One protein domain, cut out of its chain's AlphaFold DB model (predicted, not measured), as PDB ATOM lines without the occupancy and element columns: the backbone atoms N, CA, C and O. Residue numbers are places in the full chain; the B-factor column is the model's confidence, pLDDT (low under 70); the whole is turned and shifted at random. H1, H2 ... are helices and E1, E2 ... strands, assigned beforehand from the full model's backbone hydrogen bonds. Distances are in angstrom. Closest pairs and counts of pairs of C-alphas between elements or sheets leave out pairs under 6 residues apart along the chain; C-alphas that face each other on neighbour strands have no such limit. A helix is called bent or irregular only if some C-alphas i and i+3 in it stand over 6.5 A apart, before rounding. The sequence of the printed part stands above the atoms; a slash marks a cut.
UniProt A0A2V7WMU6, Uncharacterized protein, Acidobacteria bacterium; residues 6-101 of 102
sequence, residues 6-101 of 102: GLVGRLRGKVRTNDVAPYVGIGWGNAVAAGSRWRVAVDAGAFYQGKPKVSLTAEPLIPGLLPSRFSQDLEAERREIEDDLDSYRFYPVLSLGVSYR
ATOM      1  N   GLY A   6     -61.240  25.760  20.501       69.38
ATOM      2  CA  GLY A   6     -60.238  26.783  20.824       69.38
ATOM      3  C   GLY A   6     -59.295  27.149  19.669       69.38
ATOM      4  O   GLY A   6     -58.693  28.216  19.699       69.38
ATOM      5  N   LEU A   7     -59.186  26.297  18.646       68.62
ATOM      6  CA  LEU A   7     -58.352  26.519  17.461       68.62
ATOM      7  C   LEU A   7     -59.116  27.283  16.371       68.62
ATOM      8  O   LEU A   7     -58.584  28.199  15.751       68.62
ATOM      9  N   VAL A   8     -60.381  26.909  16.165       68.88
ATOM     10  CA  VAL A   8     -61.264  27.479  15.134       68.88
ATOM     11  C   VAL A   8     -61.898  28.795  15.581       68.88
ATOM     12  O   VAL A   8     -62.246  29.622  14.743       68.88
ATOM     13  N   GLY A   9     -62.034  29.004  16.893       78.25
ATOM     14  CA  GLY A   9     -62.670  30.191  17.447       78.25
ATOM     15  C   GLY A   9     -64.146  30.263  17.065       78.25
ATOM     16  O   GLY A   9     -64.914  29.346  17.360       78.25
ATOM     17  N   ARG A  10     -64.567  31.364  16.434       77.38
ATOM     18  CA  ARG A  10     -65.971  31.582  16.059       77.38
ATOM     19  C   ARG A  10     -66.213  31.169  14.609       77.38
ATOM     20  O   ARG A  10     -65.578  31.685  13.698       77.38
ATOM     21  N   LEU A  11     -67.195  30.299  14.390       79.94
ATOM     22  CA  LEU A  11     -67.734  30.012  13.059       79.94
ATOM     23  C   LEU A  11     -69.012  30.812  12.835       79.94
ATOM     24  O   LEU A  11     -69.913  30.819  13.675       79.94
ATOM     25  N   ARG A  12     -69.101  31.485  11.689       80.06
ATOM     26  CA  ARG A  12     -70.294  32.207  11.252       80.06
ATOM     27  C   ARG A  12     -70.749  31.652   9.907       80.06
ATOM     28  O   ARG A  12     -70.074  31.838   8.899       80.06
ATOM     29  N   GLY A  13     -71.911  31.008   9.905       80.69
ATOM     30  CA  GLY A  13     -72.640  30.634   8.696       80.69
ATOM     31  C   GLY A  13     -73.690  31.692   8.356       80.69
ATOM     32  O   GLY A  13     -74.409  32.166   9.237       80.69
ATOM     33  N   LYS A  14     -73.776  32.089   7.088       82.31
ATOM     34  CA  LYS A  14     -74.886  32.880   6.546       82.31
ATOM     35  C   LYS A  14     -75.466  32.146   5.347       82.31
ATOM     36  O   LYS A  14     -74.728  31.807   4.427       82.31
ATOM     37  N   VAL A  15     -76.780  31.966   5.352       81.06
ATOM     38  CA  VAL A  15     -77.537  31.428   4.219       81.06
ATOM     39  C   VAL A  15     -78.342  32.572   3.613       81.06
ATOM     40  O   VAL A  15     -79.000  33.318   4.340       81.06
ATOM     41  N   ARG A  16     -78.250  32.753   2.295       78.75
ATOM     42  CA  ARG A  16     -79.049  33.725   1.538       78.75
ATOM     43  C   ARG A  16     -79.800  33.016   0.422       78.75
ATOM     44  O   ARG A  16     -79.184  32.307  -0.369       78.75
ATOM     45  N   THR A  17     -81.102  33.233   0.346       78.75
ATOM     46  CA  THR A  17     -81.953  32.814  -0.773       78.75
ATOM     47  C   THR A  17     -82.176  33.988  -1.729       78.75
ATOM     48  O   THR A  17     -81.729  35.105  -1.460       78.75
ATOM     49  N   ASN A  18     -82.810  33.740  -2.877       80.44
ATOM     50  CA  ASN A  18     -83.193  34.821  -3.783       80.44
ATOM     51  C   ASN A  18     -84.301  35.685  -3.160       80.44
ATOM     52  O   ASN A  18     -85.198  35.159  -2.504       80.44
ATOM     53  N   ASP A  19     -84.275  36.993  -3.433       81.62
ATOM     54  CA  ASP A  19     -85.297  37.940  -2.952       81.62
ATOM     55  C   ASP A  19     -86.676  37.706  -3.592       81.62
ATOM     56  O   ASP A  19     -87.705  38.097  -3.045       81.62
ATOM     57  N   VAL A  20     -86.701  37.062  -4.763       83.50
ATOM     58  CA  VAL A  20     -87.920  36.719  -5.499       83.50
ATOM     59  C   VAL A  20     -88.043  35.202  -5.576       83.50
ATOM     60  O   VAL A  20     -87.169  34.534  -6.134       83.50
ATOM     61  N   ALA A  21     -89.151  34.674  -5.057       89.12
ATOM     62  CA  ALA A  21     -89.483  33.255  -5.091       89.12
ATOM     63  C   ALA A  21     -90.782  33.036  -5.891       89.12
ATOM     64  O   ALA A  21     -91.867  33.275  -5.353       89.12
ATOM     65  N   PRO A  22     -90.717  32.635  -7.178       90.69
ATOM     66  CA  PRO A  22     -91.919  32.323  -7.948       90.69
ATOM     67  C   PRO A  22     -92.736  31.191  -7.311       90.69
ATOM     68  O   PRO A  22     -92.183  30.239  -6.761       90.69
ATOM     69  N   TYR A  23     -94.060  31.296  -7.420       91.19
ATOM     70  CA  TYR A  23     -95.032  30.336  -6.897       91.19
ATOM     71  C   TYR A  23     -95.740  29.608  -8.037       91.19
ATOM     72  O   TYR A  23     -96.144  30.236  -9.018       91.19
ATOM     73  N   VAL A  24     -95.943  28.303  -7.882       93.50
ATOM     74  CA  VAL A  24     -96.831  27.514  -8.739       93.50
ATOM     75  C   VAL A  24     -97.745  26.669  -7.865       93.50
ATOM     76  O   VAL A  24     -97.277  25.982  -6.961       93.50
ATOM     77  N   GLY A  25     -99.046  26.719  -8.134       92.88
ATOM     78  CA  GLY A  25    -100.047  25.992  -7.364       92.88
ATOM     79  C   GLY A  25    -101.256  25.604  -8.198       92.88
ATOM     80  O   GLY A  25    -101.506  26.164  -9.268       92.88
ATOM     81  N   ILE A  26    -101.980  24.606  -7.702       92.12
ATOM     82  CA  ILE A  26    -103.256  24.142  -8.230       92.12
ATOM     83  C   ILE A  26    -104.290  24.321  -7.121       92.12
ATOM     84  O   ILE A  26    -104.195  23.715  -6.051       92.12
ATOM     85  N   GLY A  27    -105.301  25.133  -7.421       89.25
ATOM     86  CA  GLY A  27    -106.408  25.416  -6.523       89.25
ATOM     87  C   GLY A  27    -107.712  24.791  -6.997       89.25
ATOM     88  O   GLY A  27    -108.034  24.821  -8.185       89.25
ATOM     89  N   TRP A  28    -108.496  24.279  -6.051       85.88
ATOM     90  CA  TRP A  28    -109.888  23.901  -6.263       85.88
ATOM     91  C   TRP A  28    -110.802  24.768  -5.398       85.88
ATOM     92  O   TRP A  28    -110.631  24.871  -4.182       85.88
ATOM     93  N   GLY A  29    -111.790  25.400  -6.031       76.62
ATOM     94  CA  GLY A  29    -112.773  26.262  -5.375       76.62
ATOM     95  C   GLY A  29    -114.203  25.770  -5.591       76.62
ATOM     96  O   GLY A  29    -114.473  25.053  -6.549       76.62
ATOM     97  N   ASN A  30    -115.122  26.204  -4.722       68.31
ATOM     98  CA  ASN A  30    -116.554  25.846  -4.690       68.31
ATOM     99  C   ASN A  30    -116.893  24.513  -4.002       68.31
ATOM    100  O   ASN A  30    -117.796  23.805  -4.435       68.31
ATOM    101  N   ALA A  31    -116.259  24.199  -2.871       61.47
ATOM    102  CA  ALA A  31    -116.672  23.049  -2.049       61.47
ATOM    103  C   ALA A  31    -118.033  23.235  -1.326       61.47
ATOM    104  O   ALA A  31    -118.419  22.415  -0.499       61.47
ATOM    105  N   VAL A  32    -118.764  24.317  -1.605       63.78
ATOM    106  CA  VAL A  32    -120.044  24.670  -0.970       63.78
ATOM    107  C   VAL A  32    -121.113  24.828  -2.044       63.78
ATOM    108  O   VAL A  32    -120.825  25.285  -3.150       63.78
ATOM    109  N   ALA A  33    -122.335  24.403  -1.709       65.25
ATOM    110  CA  ALA A  33    -123.451  24.217  -2.634       65.25
ATOM    111  C   ALA A  33    -123.702  25.414  -3.571       65.25
ATOM    112  O   ALA A  33    -123.551  26.579  -3.184       65.25
ATOM    113  N   ALA A  34    -124.150  25.117  -4.797       65.50
ATOM    114  CA  ALA A  34    -124.568  26.123  -5.769       65.50
ATOM    115  C   ALA A  34    -125.642  27.043  -5.153       65.50
ATOM    116  O   ALA A  34    -126.700  26.578  -4.743       65.50
ATOM    117  N   GLY A  35    -125.342  28.344  -5.053       68.44
ATOM    118  CA  GLY A  35    -126.214  29.348  -4.423       68.44
ATOM    119  C   GLY A  35    -125.789  29.804  -3.021       68.44
ATOM    120  O   GLY A  35    -126.348  30.771  -2.507       68.44
ATOM    121  N   SER A  36    -124.772  29.182  -2.414       75.19
ATOM    122  CA  SER A  36    -124.217  29.645  -1.138       75.19
ATOM    123  C   SER A  36    -123.501  30.994  -1.279       75.19
ATOM    124  O   SER A  36    -122.758  31.237  -2.234       75.19
ATOM    125  N   ARG A  37    -123.691  31.873  -0.286       83.19
ATOM    126  CA  ARG A  37    -122.930  33.129  -0.135       83.19
ATOM    127  C   ARG A  37    -121.501  32.885   0.347       83.19
ATOM    128  O   ARG A  37    -120.663  33.767   0.229       83.19
ATOM    129  N   TRP A  38    -121.213  31.696   0.863       82.75
ATOM    130  CA  TRP A  38    -119.888  31.290   1.314       82.75
ATOM    131  C   TRP A  38    -119.220  30.427   0.250       82.75
ATOM    132  O   TRP A  38    -119.880  29.585  -0.358       82.75
ATOM    133  N   ARG A  39    -117.914  30.608   0.045       84.56
ATOM    134  CA  ARG A  39    -117.070  29.757  -0.801       84.56
ATOM    135  C   ARG A  39    -115.833  29.315  -0.036       84.56
ATOM    136  O   ARG A  39    -115.147  30.146   0.550       84.56
ATOM    137  N   VAL A  40    -115.543  28.020  -0.093       87.00
ATOM    138  CA  VAL A  40    -114.297  27.430   0.407       87.00
ATOM    139  C   VAL A  40    -113.417  27.064  -0.784       87.00
ATOM    140  O   VAL A  40    -113.922  26.591  -1.811       87.00
ATOM    141  N   ALA A  41    -112.120  27.306  -0.641       88.69
ATOM    142  CA  ALA A  41    -111.087  26.947  -1.595       88.69
ATOM    143  C   ALA A  41    -109.943  26.219  -0.883       88.69
ATOM    144  O   ALA A  41    -109.607  26.532   0.260       88.69
ATOM    145  N   VAL A  42    -109.352  25.260  -1.581       91.62
ATOM    146  CA  VAL A  42    -108.128  24.568  -1.182       91.62
ATOM    147  C   VAL A  42    -107.120  24.793  -2.294       91.62
ATOM    148  O   VAL A  42    -107.464  24.652  -3.464       91.62
ATOM    149  N   ASP A  43    -105.899  25.151  -1.938       92.38
ATOM    150  CA  ASP A  43    -104.818  25.388  -2.885       92.38
ATOM    151  C   ASP A  43    -103.559  24.671  -2.410       92.38
ATOM    152  O   ASP A  43    -103.200  24.733  -1.234       92.38
ATOM    153  N   ALA A  44    -102.929  23.942  -3.321       95.19
ATOM    154  CA  ALA A  44    -101.688  23.232  -3.073       95.19
ATOM    155  C   ALA A  44    -100.658  23.688  -4.098       95.19
ATOM    156  O   ALA A  44    -100.898  23.622  -5.303       95.19
ATOM    157  N   GLY A  45     -99.494  24.111  -3.627       94.06
ATOM    158  CA  GLY A  45     -98.441  24.584  -4.505       94.06
ATOM    159  C   GLY A  45     -97.069  24.521  -3.872       94.06
ATOM    160  O   GLY A  45     -96.870  23.935  -2.809       94.06
ATOM    161  N   ALA A  46     -96.103  25.115  -4.553       94.44
ATOM    162  CA  ALA A  46     -94.743  25.235  -4.076       94.44
ATOM    163  C   ALA A  46     -94.136  26.569  -4.507       94.44
ATOM    164  O   ALA A  46     -94.332  27.036  -5.632       94.44
ATOM    165  N   PHE A  47     -93.354  27.161  -3.609       91.62
ATOM    166  CA  PHE A  47     -92.467  28.269  -3.937       91.62
ATOM    167  C   PHE A  47     -91.127  27.722  -4.420       91.62
ATOM    168  O   PHE A  47     -90.551  26.834  -3.792       91.62
ATOM    169  N   TYR A  48     -90.607  28.274  -5.510       89.69
ATOM    170  CA  TYR A  48     -89.237  28.052  -5.948       89.69
ATOM    171  C   TYR A  48     -88.371  29.218  -5.472       89.69
ATOM    172  O   TYR A  48     -88.388  30.296  -6.055       89.69
ATOM    173  N   GLN A  49     -87.602  29.008  -4.407       87.00
ATOM    174  CA  GLN A  49     -86.741  30.038  -3.806       87.00
ATOM    175  C   GLN A  49     -85.322  30.086  -4.403       87.00
ATOM    176  O   GLN A  49     -84.515  30.947  -4.047       87.00
ATOM    177  N   GLY A  50     -85.022  29.186  -5.348       83.44
ATOM    178  CA  GLY A  50     -83.712  29.074  -5.987       83.44
ATOM    179  C   GLY A  50     -82.637  28.480  -5.074       83.44
ATOM    180  O   GLY A  50     -82.895  28.151  -3.917       83.44
ATOM    181  N   LYS A  51     -81.429  28.295  -5.627       81.69
ATOM    182  CA  LYS A  51     -80.279  27.726  -4.905       81.69
ATOM    183  C   LYS A  51     -79.886  28.630  -3.728       81.69
ATOM    184  O   LYS A  51     -79.496  29.774  -3.980       81.69
ATOM    185  N   PRO A  52     -79.969  28.159  -2.472       78.50
ATOM    186  CA  PRO A  52     -79.487  28.925  -1.332       78.50
ATOM    187  C   PRO A  52     -77.964  29.057  -1.407       78.50
ATOM    188  O   PRO A  52     -77.251  28.082  -1.602       78.50
ATOM    189  N   LYS A  53     -77.455  30.278  -1.241       81.00
ATOM    190  CA  LYS A  53     -76.018  30.557  -1.194       81.00
ATOM    191  C   LYS A  53     -75.533  30.511   0.246       81.00
ATOM    192  O   LYS A  53     -76.025  31.269   1.089       81.00
ATOM    193  N   VAL A  54     -74.535  29.672   0.507       83.81
ATOM    194  CA  VAL A  54     -73.929  29.496   1.832       83.81
ATOM    195  C   VAL A  54     -72.589  30.217   1.887       83.81
ATOM    196  O   VAL A  54     -71.693  29.981   1.079       83.81
ATOM    197  N   SER A  55     -72.439  31.109   2.863       81.94
ATOM    198  CA  SER A  55     -71.163  31.733   3.215       81.94
ATOM    199  C   SER A  55     -70.739  31.249   4.594       81.94
ATOM    200  O   SER A  55     -71.450  31.486   5.573       81.94
ATOM    201  N   LEU A  56     -69.583  30.595   4.667       79.94
ATOM    202  CA  LEU A  56     -68.994  30.119   5.912       79.94
ATOM    203  C   LEU A  56     -67.709  30.905   6.184       79.94
ATOM    204  O   LEU A  56     -66.852  31.035   5.313       79.94
ATOM    205  N   THR A  57     -67.590  31.475   7.378       80.06
ATOM    206  CA  THR A  57     -66.405  32.233   7.797       80.06
ATOM    207  C   THR A  57     -65.940  31.731   9.155       80.06
ATOM    208  O   THR A  57     -66.739  31.631  10.086       80.06
ATOM    209  N   ALA A  58     -64.649  31.424   9.257       78.38
ATOM    210  CA  ALA A  58     -63.991  31.062  10.503       78.38
ATOM    211  C   ALA A  58     -63.155  32.241  11.017       78.38
ATOM    212  O   ALA A  58     -62.374  32.825  10.269       78.38
ATOM    213  N   GLU A  59     -63.315  32.570  12.297       80.06
ATOM    214  CA  GLU A  59     -62.550  33.578  13.037       80.06
ATOM    215  C   GLU A  59     -61.675  32.852  14.086       80.06
ATOM    216  O   GLU A  59     -62.073  32.755  15.254       80.06
ATOM    217  N   PRO A  60     -60.513  32.292  13.684       78.00
ATOM    218  CA  PRO A  60     -59.630  31.552  14.583       78.00
ATOM    219  C   PRO A  60     -58.977  32.461  15.623       78.00
ATOM    220  O   PRO A  60     -58.534  33.564  15.308       78.00
ATOM    221  N   LEU A  61     -58.852  31.965  16.859       73.06
ATOM    222  CA  LEU A  61     -58.168  32.688  17.939       73.06
ATOM    223  C   LEU A  61     -56.662  32.821  17.678       73.06
ATOM    224  O   LEU A  61     -56.061  33.830  18.039       73.06
ATOM    225  N   ILE A  62     -56.052  31.802  17.062       77.12
ATOM    226  CA  ILE A  62     -54.623  31.773  16.730       77.12
ATOM    227  C   ILE A  62     -54.468  31.226  15.300       77.12
ATOM    228  O   ILE A  62     -54.349  30.013  15.116       77.12
ATOM    229  N   PRO A  63     -54.456  32.095  14.269       71.38
ATOM    230  CA  PRO A  63     -54.404  31.671  12.867       71.38
ATOM    231  C   PRO A  63     -53.203  30.773  12.533       71.38
ATOM    232  O   PRO A  63     -53.320  29.869  11.714       71.38
ATOM    233  N   GLY A  64     -52.062  30.987  13.196       73.69
ATOM    234  CA  GLY A  64     -50.822  30.240  12.954       73.69
ATOM    235  C   GLY A  64     -50.812  28.793  13.461       73.69
ATOM    236  O   GLY A  64     -49.889  28.056  13.131       73.69
ATOM    237  N   LEU A  65     -51.810  28.375  14.248       77.56
ATOM    238  CA  LEU A  65     -51.956  26.986  14.703       77.56
ATOM    239  C   LEU A  65     -52.942  26.184  13.845       77.56
ATOM    240  O   LEU A  65     -53.120  24.986  14.070       77.56
ATOM    241  N   LEU A  66     -53.598  26.827  12.874       79.00
ATOM    242  CA  LEU A  66     -54.488  26.124  11.964       79.00
ATOM    243  C   LEU A  66     -53.675  25.244  11.007       79.00
ATOM    244  O   LEU A  66     -52.697  25.711  10.417       79.00
ATOM    245  N   PRO A  67     -54.085  23.983  10.797       81.50
ATOM    246  CA  PRO A  67     -53.497  23.149   9.763       81.50
ATOM    247  C   PRO A  67     -53.617  23.822   8.397       81.50
ATOM    248  O   PRO A  67     -54.634  24.438   8.085       81.50
ATOM    249  N   SER A  68     -52.623  23.626   7.533       80.50
ATOM    250  CA  SER A  68     -52.632  24.158   6.163       80.50
ATOM    251  C   SER A  68     -53.843  23.703   5.335       80.50
ATOM    252  O   SER A  68     -54.240  24.392   4.399       80.50
ATOM    253  N   ARG A  69     -54.456  22.569   5.698       83.06
ATOM    254  CA  ARG A  69     -55.681  22.038   5.076       83.06
ATOM    255  C   ARG A  69     -56.978  22.660   5.591       83.06
ATOM    256  O   ARG A  69     -58.012  22.456   4.972       83.06
ATOM    257  N   PHE A  70     -56.948  23.442   6.670       83.81
ATOM    258  CA  PHE A  70     -58.156  23.988   7.293       83.81
ATOM    259  C   PHE A  70     -59.009  24.815   6.321       83.81
ATOM    260  O   PHE A  70     -60.229  24.721   6.340       83.81
ATOM    261  N   SER A  71     -58.381  25.592   5.435       81.12
ATOM    262  CA  SER A  71     -59.096  26.366   4.412       81.12
ATOM    263  C   SER A  71     -59.768  25.486   3.356       81.12
ATOM    264  O   SER A  71     -60.859  25.818   2.901       81.12
ATOM    265  N   GLN A  72     -59.147  24.362   2.984       85.75
ATOM    266  CA  GLN A  72     -59.724  23.387   2.053       85.75
ATOM    267  C   GLN A  72     -60.898  22.654   2.695       85.75
ATOM    268  O   GLN A  72     -61.940  22.512   2.065       85.75
ATOM    269  N   ASP A  73     -60.748  22.256   3.956       85.94
ATOM    270  CA  ASP A  73     -61.805  21.602   4.721       85.94
ATOM    271  C   ASP A  73     -62.996  22.543   4.951       85.94
ATOM    272  O   ASP A  73     -64.137  22.124   4.800       85.94
ATOM    273  N   LEU A  74     -62.750  23.824   5.251       86.06
ATOM    274  CA  LEU A  74     -63.808  24.826   5.417       86.06
ATOM    275  C   LEU A  74     -64.586  25.060   4.114       86.06
ATOM    276  O   LEU A  74     -65.800  25.245   4.140       86.06
ATOM    277  N   GLU A  75     -63.896  25.055   2.974       86.56
ATOM    278  CA  GLU A  75     -64.527  25.183   1.660       86.56
ATOM    279  C   GLU A  75     -65.275  23.906   1.250       86.56
ATOM    280  O   GLU A  75     -66.343  23.998   0.650       86.56
ATOM    281  N   ALA A  76     -64.755  22.724   1.593       88.06
ATOM    282  CA  ALA A  76     -65.452  21.456   1.392       88.06
ATOM    283  C   ALA A  76     -66.748  21.403   2.214       88.06
ATOM    284  O   ALA A  76     -67.804  21.130   1.653       88.06
ATOM    285  N   GLU A  77     -66.686  21.781   3.492       85.75
ATOM    286  CA  GLU A  77     -67.850  21.894   4.377       85.75
ATOM    287  C   GLU A  77     -68.877  22.895   3.826       85.75
ATOM    288  O   GLU A  77     -70.074  22.628   3.784       85.75
ATOM    289  N   ARG A  78     -68.417  24.058   3.340       87.00
ATOM    290  CA  ARG A  78     -69.297  25.059   2.719       87.00
ATOM    291  C   ARG A  78     -70.056  24.479   1.522       87.00
ATOM    292  O   ARG A  78     -71.230  24.801   1.355       87.00
ATOM    293  N   ARG A  79     -69.391  23.667   0.692       87.38
ATOM    294  CA  ARG A  79     -69.995  23.015  -0.482       87.38
ATOM    295  C   ARG A  79     -70.967  21.915  -0.090       87.38
ATOM    296  O   ARG A  79     -72.045  21.876  -0.658       87.38
ATOM    297  N   GLU A  80     -70.620  21.093   0.893       88.06
ATOM    298  CA  GLU A  80     -71.509  20.049   1.414       88.06
ATOM    299  C   GLU A  80     -72.817  20.658   1.937       88.06
ATOM    300  O   GLU A  80     -73.896  20.250   1.523       88.06
ATOM    301  N   ILE A  81     -72.733  21.737   2.724       86.12
ATOM    302  CA  ILE A  81     -73.922  22.461   3.202       86.12
ATOM    303  C   ILE A  81     -74.704  23.089   2.034       86.12
ATOM    304  O   ILE A  81     -75.933  23.127   2.063       86.12
ATOM    305  N   GLU A  82     -74.026  23.623   1.016       86.25
ATOM    306  CA  GLU A  82     -74.693  24.193  -0.164       86.25
ATOM    307  C   GLU A  82     -75.433  23.120  -0.980       86.25
ATOM    308  O   GLU A  82     -76.571  23.354  -1.390       86.25
ATOM    309  N   ASP A  83     -74.829  21.946  -1.156       87.31
ATOM    310  CA  ASP A  83     -75.417  20.808  -1.863       87.31
ATOM    311  C   ASP A  83     -76.592  20.202  -1.076       87.31
ATOM    312  O   ASP A  83     -77.649  19.940  -1.654       87.31
ATOM    313  N   ASP A  84     -76.477  20.075   0.247       86.19
ATOM    314  CA  ASP A  84     -77.575  19.624   1.108       86.19
ATOM    315  C   ASP A  84     -78.771  20.584   1.036       86.19
ATOM    316  O   ASP A  84     -79.933  20.173   0.912       86.19
ATOM    317  N   LEU A  85     -78.495  21.890   1.059       85.06
ATOM    318  CA  LEU A  85     -79.521  22.925   0.973       85.06
ATOM    319  C   LEU A  85     -80.108  23.081  -0.443       85.06
ATOM    320  O   LEU A  85     -81.201  23.635  -0.588       85.06
ATOM    321  N   ASP A  86     -79.463  22.552  -1.485       84.31
ATOM    322  CA  ASP A  86     -79.986  22.517  -2.858       84.31
ATOM    323  C   ASP A  86     -81.291  21.700  -2.965       84.31
ATOM    324  O   ASP A  86     -82.135  21.944  -3.836       84.31
ATOM    325  N   SER A  87     -81.516  20.759  -2.047       81.38
ATOM    326  CA  SER A  87     -82.785  20.028  -1.946       81.38
ATOM    327  C   SER A  87     -83.950  20.918  -1.475       81.38
ATOM    328  O   SER A  87     -85.091  20.722  -1.892       81.38
ATOM    329  N   TYR A  88     -83.660  21.979  -0.716       82.31
ATOM    330  CA  TYR A  88     -84.634  22.924  -0.155       82.31
ATOM    331  C   TYR A  88     -84.985  24.088  -1.098       82.31
ATOM    332  O   TYR A  88     -85.561  25.091  -0.677       82.31
ATOM    333  N   ARG A  89     -84.668  23.990  -2.394       86.38
ATOM    334  CA  ARG A  89     -85.067  24.994  -3.405       86.38
ATOM    335  C   ARG A  89     -86.575  25.115  -3.594       86.38
ATOM    336  O   ARG A  89     -87.036  26.152  -4.069       86.38
ATOM    337  N   PHE A  90     -87.312  24.055  -3.280       88.88
ATOM    338  CA  PHE A  90     -88.763  24.003  -3.385       88.88
ATOM    339  C   PHE A  90     -89.371  23.963  -1.991       88.88
ATOM    340  O   PHE A  90     -89.017  23.112  -1.177       88.88
ATOM    341  N   TYR A  91     -90.303  24.871  -1.733       89.94
ATOM    342  CA  TYR A  91     -91.017  24.952  -0.470       89.94
ATOM    343  C   TYR A  91     -92.505  24.661  -0.703       89.94
ATOM    344  O   TYR A  91     -93.207  25.535  -1.223       89.94
ATOM    345  N   PRO A  92     -92.988  23.442  -0.395       92.81
ATOM    346  CA  PRO A  92     -94.385  23.082  -0.596       92.81
ATOM    347  C   PRO A  92     -95.281  23.812   0.408       92.81
ATOM    348  O   PRO A  92     -94.945  23.933   1.585       92.81
ATOM    349  N   VAL A  93     -96.440  24.275  -0.053       93.31
ATOM    350  CA  VAL A  93     -97.429  24.998   0.752       93.31
ATOM    351  C   VAL A  93     -98.824  24.462   0.460       93.31
ATOM    352  O   VAL A  93     -99.183  24.198  -0.687       93.31
ATOM    353  N   LEU A  94     -99.611  24.318   1.525       94.69
ATOM    354  CA  LEU A  94    -101.030  23.999   1.465       94.69
ATOM    355  C   LEU A  94    -101.813  25.153   2.093       94.69
ATOM    356  O   LEU A  94    -101.547  25.539   3.233       94.69
ATOM    357  N   SER A  95    -102.784  25.676   1.357       91.12
ATOM    358  CA  SER A  95    -103.581  26.836   1.736       91.12
ATOM    359  C   SER A  95    -105.068  26.491   1.755       91.12
ATOM    360  O   SER A  95    -105.579  25.793   0.878       91.12
ATOM    361  N   LEU A  96    -105.779  27.022   2.751       91.88
ATOM    362  CA  LEU A  96    -107.232  26.923   2.884       91.88
ATOM    363  C   LEU A  96    -107.819  28.335   2.899       91.88
ATOM    364  O   LEU A  96    -107.411  29.172   3.702       91.88
ATOM    365  N   GLY A  97    -108.772  28.601   2.009       89.06
ATOM    366  CA  GLY A  97    -109.407  29.905   1.851       89.06
ATOM    367  C   GLY A  97    -110.909  29.844   2.096       89.06
ATOM    368  O   GLY A  97    -111.589  28.941   1.613       89.06
ATOM    369  N   VAL A  98    -111.444  30.840   2.802       89.06
ATOM    370  CA  VAL A  98    -112.887  31.064   2.956       89.06
ATOM    371  C   VAL A  98    -113.205  32.464   2.442       89.06
ATOM    372  O   VAL A  98    -112.538  33.427   2.805       89.06
ATOM    373  N   SER A  99    -114.212  32.586   1.583       84.31
ATOM    374  CA  SER A  99    -114.652  33.864   1.019       84.31
ATOM    375  C   SER A  99    -116.168  34.008   1.101       84.31
ATOM    376  O   SER A  99    -116.904  33.020   1.067       84.31
ATOM    377  N   TYR A 100    -116.632  35.249   1.231       85.12
ATOM    378  CA  TYR A 100    -118.043  35.593   1.359       85.12
ATOM    379  C   TYR A 100    -118.457  36.532   0.225       85.12
ATOM    380  O   TYR A 100    -117.801  37.542  -0.019       85.12
ATOM    381  N   ARG A 101    -119.542  36.190  -0.472       80.69
ATOM    382  CA  ARG A 101    -120.150  36.991  -1.534       80.69
ATOM    383  C   ARG A 101    -121.382  37.705  -0.979       80.69
ATOM    384  O   ARG A 101    -122.378  37.053  -0.646       80.69
TER     385      ARG A 101
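Overview. This is residues 6 to 101 of the 102 residues of an uncharacterized protein of Acidobacteria bacterium (UniProt A0A2V7WMU6). The printed part is a long thin rod in two halves: in one, H1 packs on E4 of a two-stranded ribbon, E1 and E4; the other is a twisted three-stranded ribbon, E2, E3 and E5. The backbone passes along the rod three times, by E1 and E2, back by E3 and E4, and again by H1 and E5. The printed part has 96 residues, with E1 E2 E3 E4 H1 E5 along the chain, both sheets antiparallel, the larger in the order E2 - E3 - E5, and its class is mixed, helices and strands. It is extended, with a radius of gyration of the C-alphas of 23.2 A and spans of 77 by 19 by 18 A.

Along the chain. E1, residues 10 to 16, begins at C-alpha 10 (-65.971, 31.582, 16.059). E2 is residues 23 to 29, E3 38 to 48, 31.7 A long, and E4 53 to 59. H1, residues 70 to 89, is 29.0 A long; it is neither bent nor irregular, but only just: C-alphas 84 and 87 are 6.1 A apart. E5, residues 90 to 100, is 31.8 A long and ends at C-alpha 100 (-118.043, 35.593, 1.359).

Arrangement. E1 and E4 are antiparallel, with N 12 and O 57 2.9 A apart. E2 and E3 form a hairpin, with N 26 and O 44 at 2.8 A. E3, the inner strand, is antiparallel to E5, with N 43 and O 95 at 2.9 A. The closest C-alphas of E4 and H1, Val 54 and Glu 82, are 5.7 A apart. E1 and H1 are near each other. In H1, 13 of 16 O i to N i+4 pairs are within hydrogen-bond range.

Size, cuts and confidence. The C-alphas of Gly 35 and Gly 64, the two farthest apart, are 77.4 A apart. The printed part has no cut and no long link. Residues 6 to 8 and 30 to 35 have pLDDT under 70.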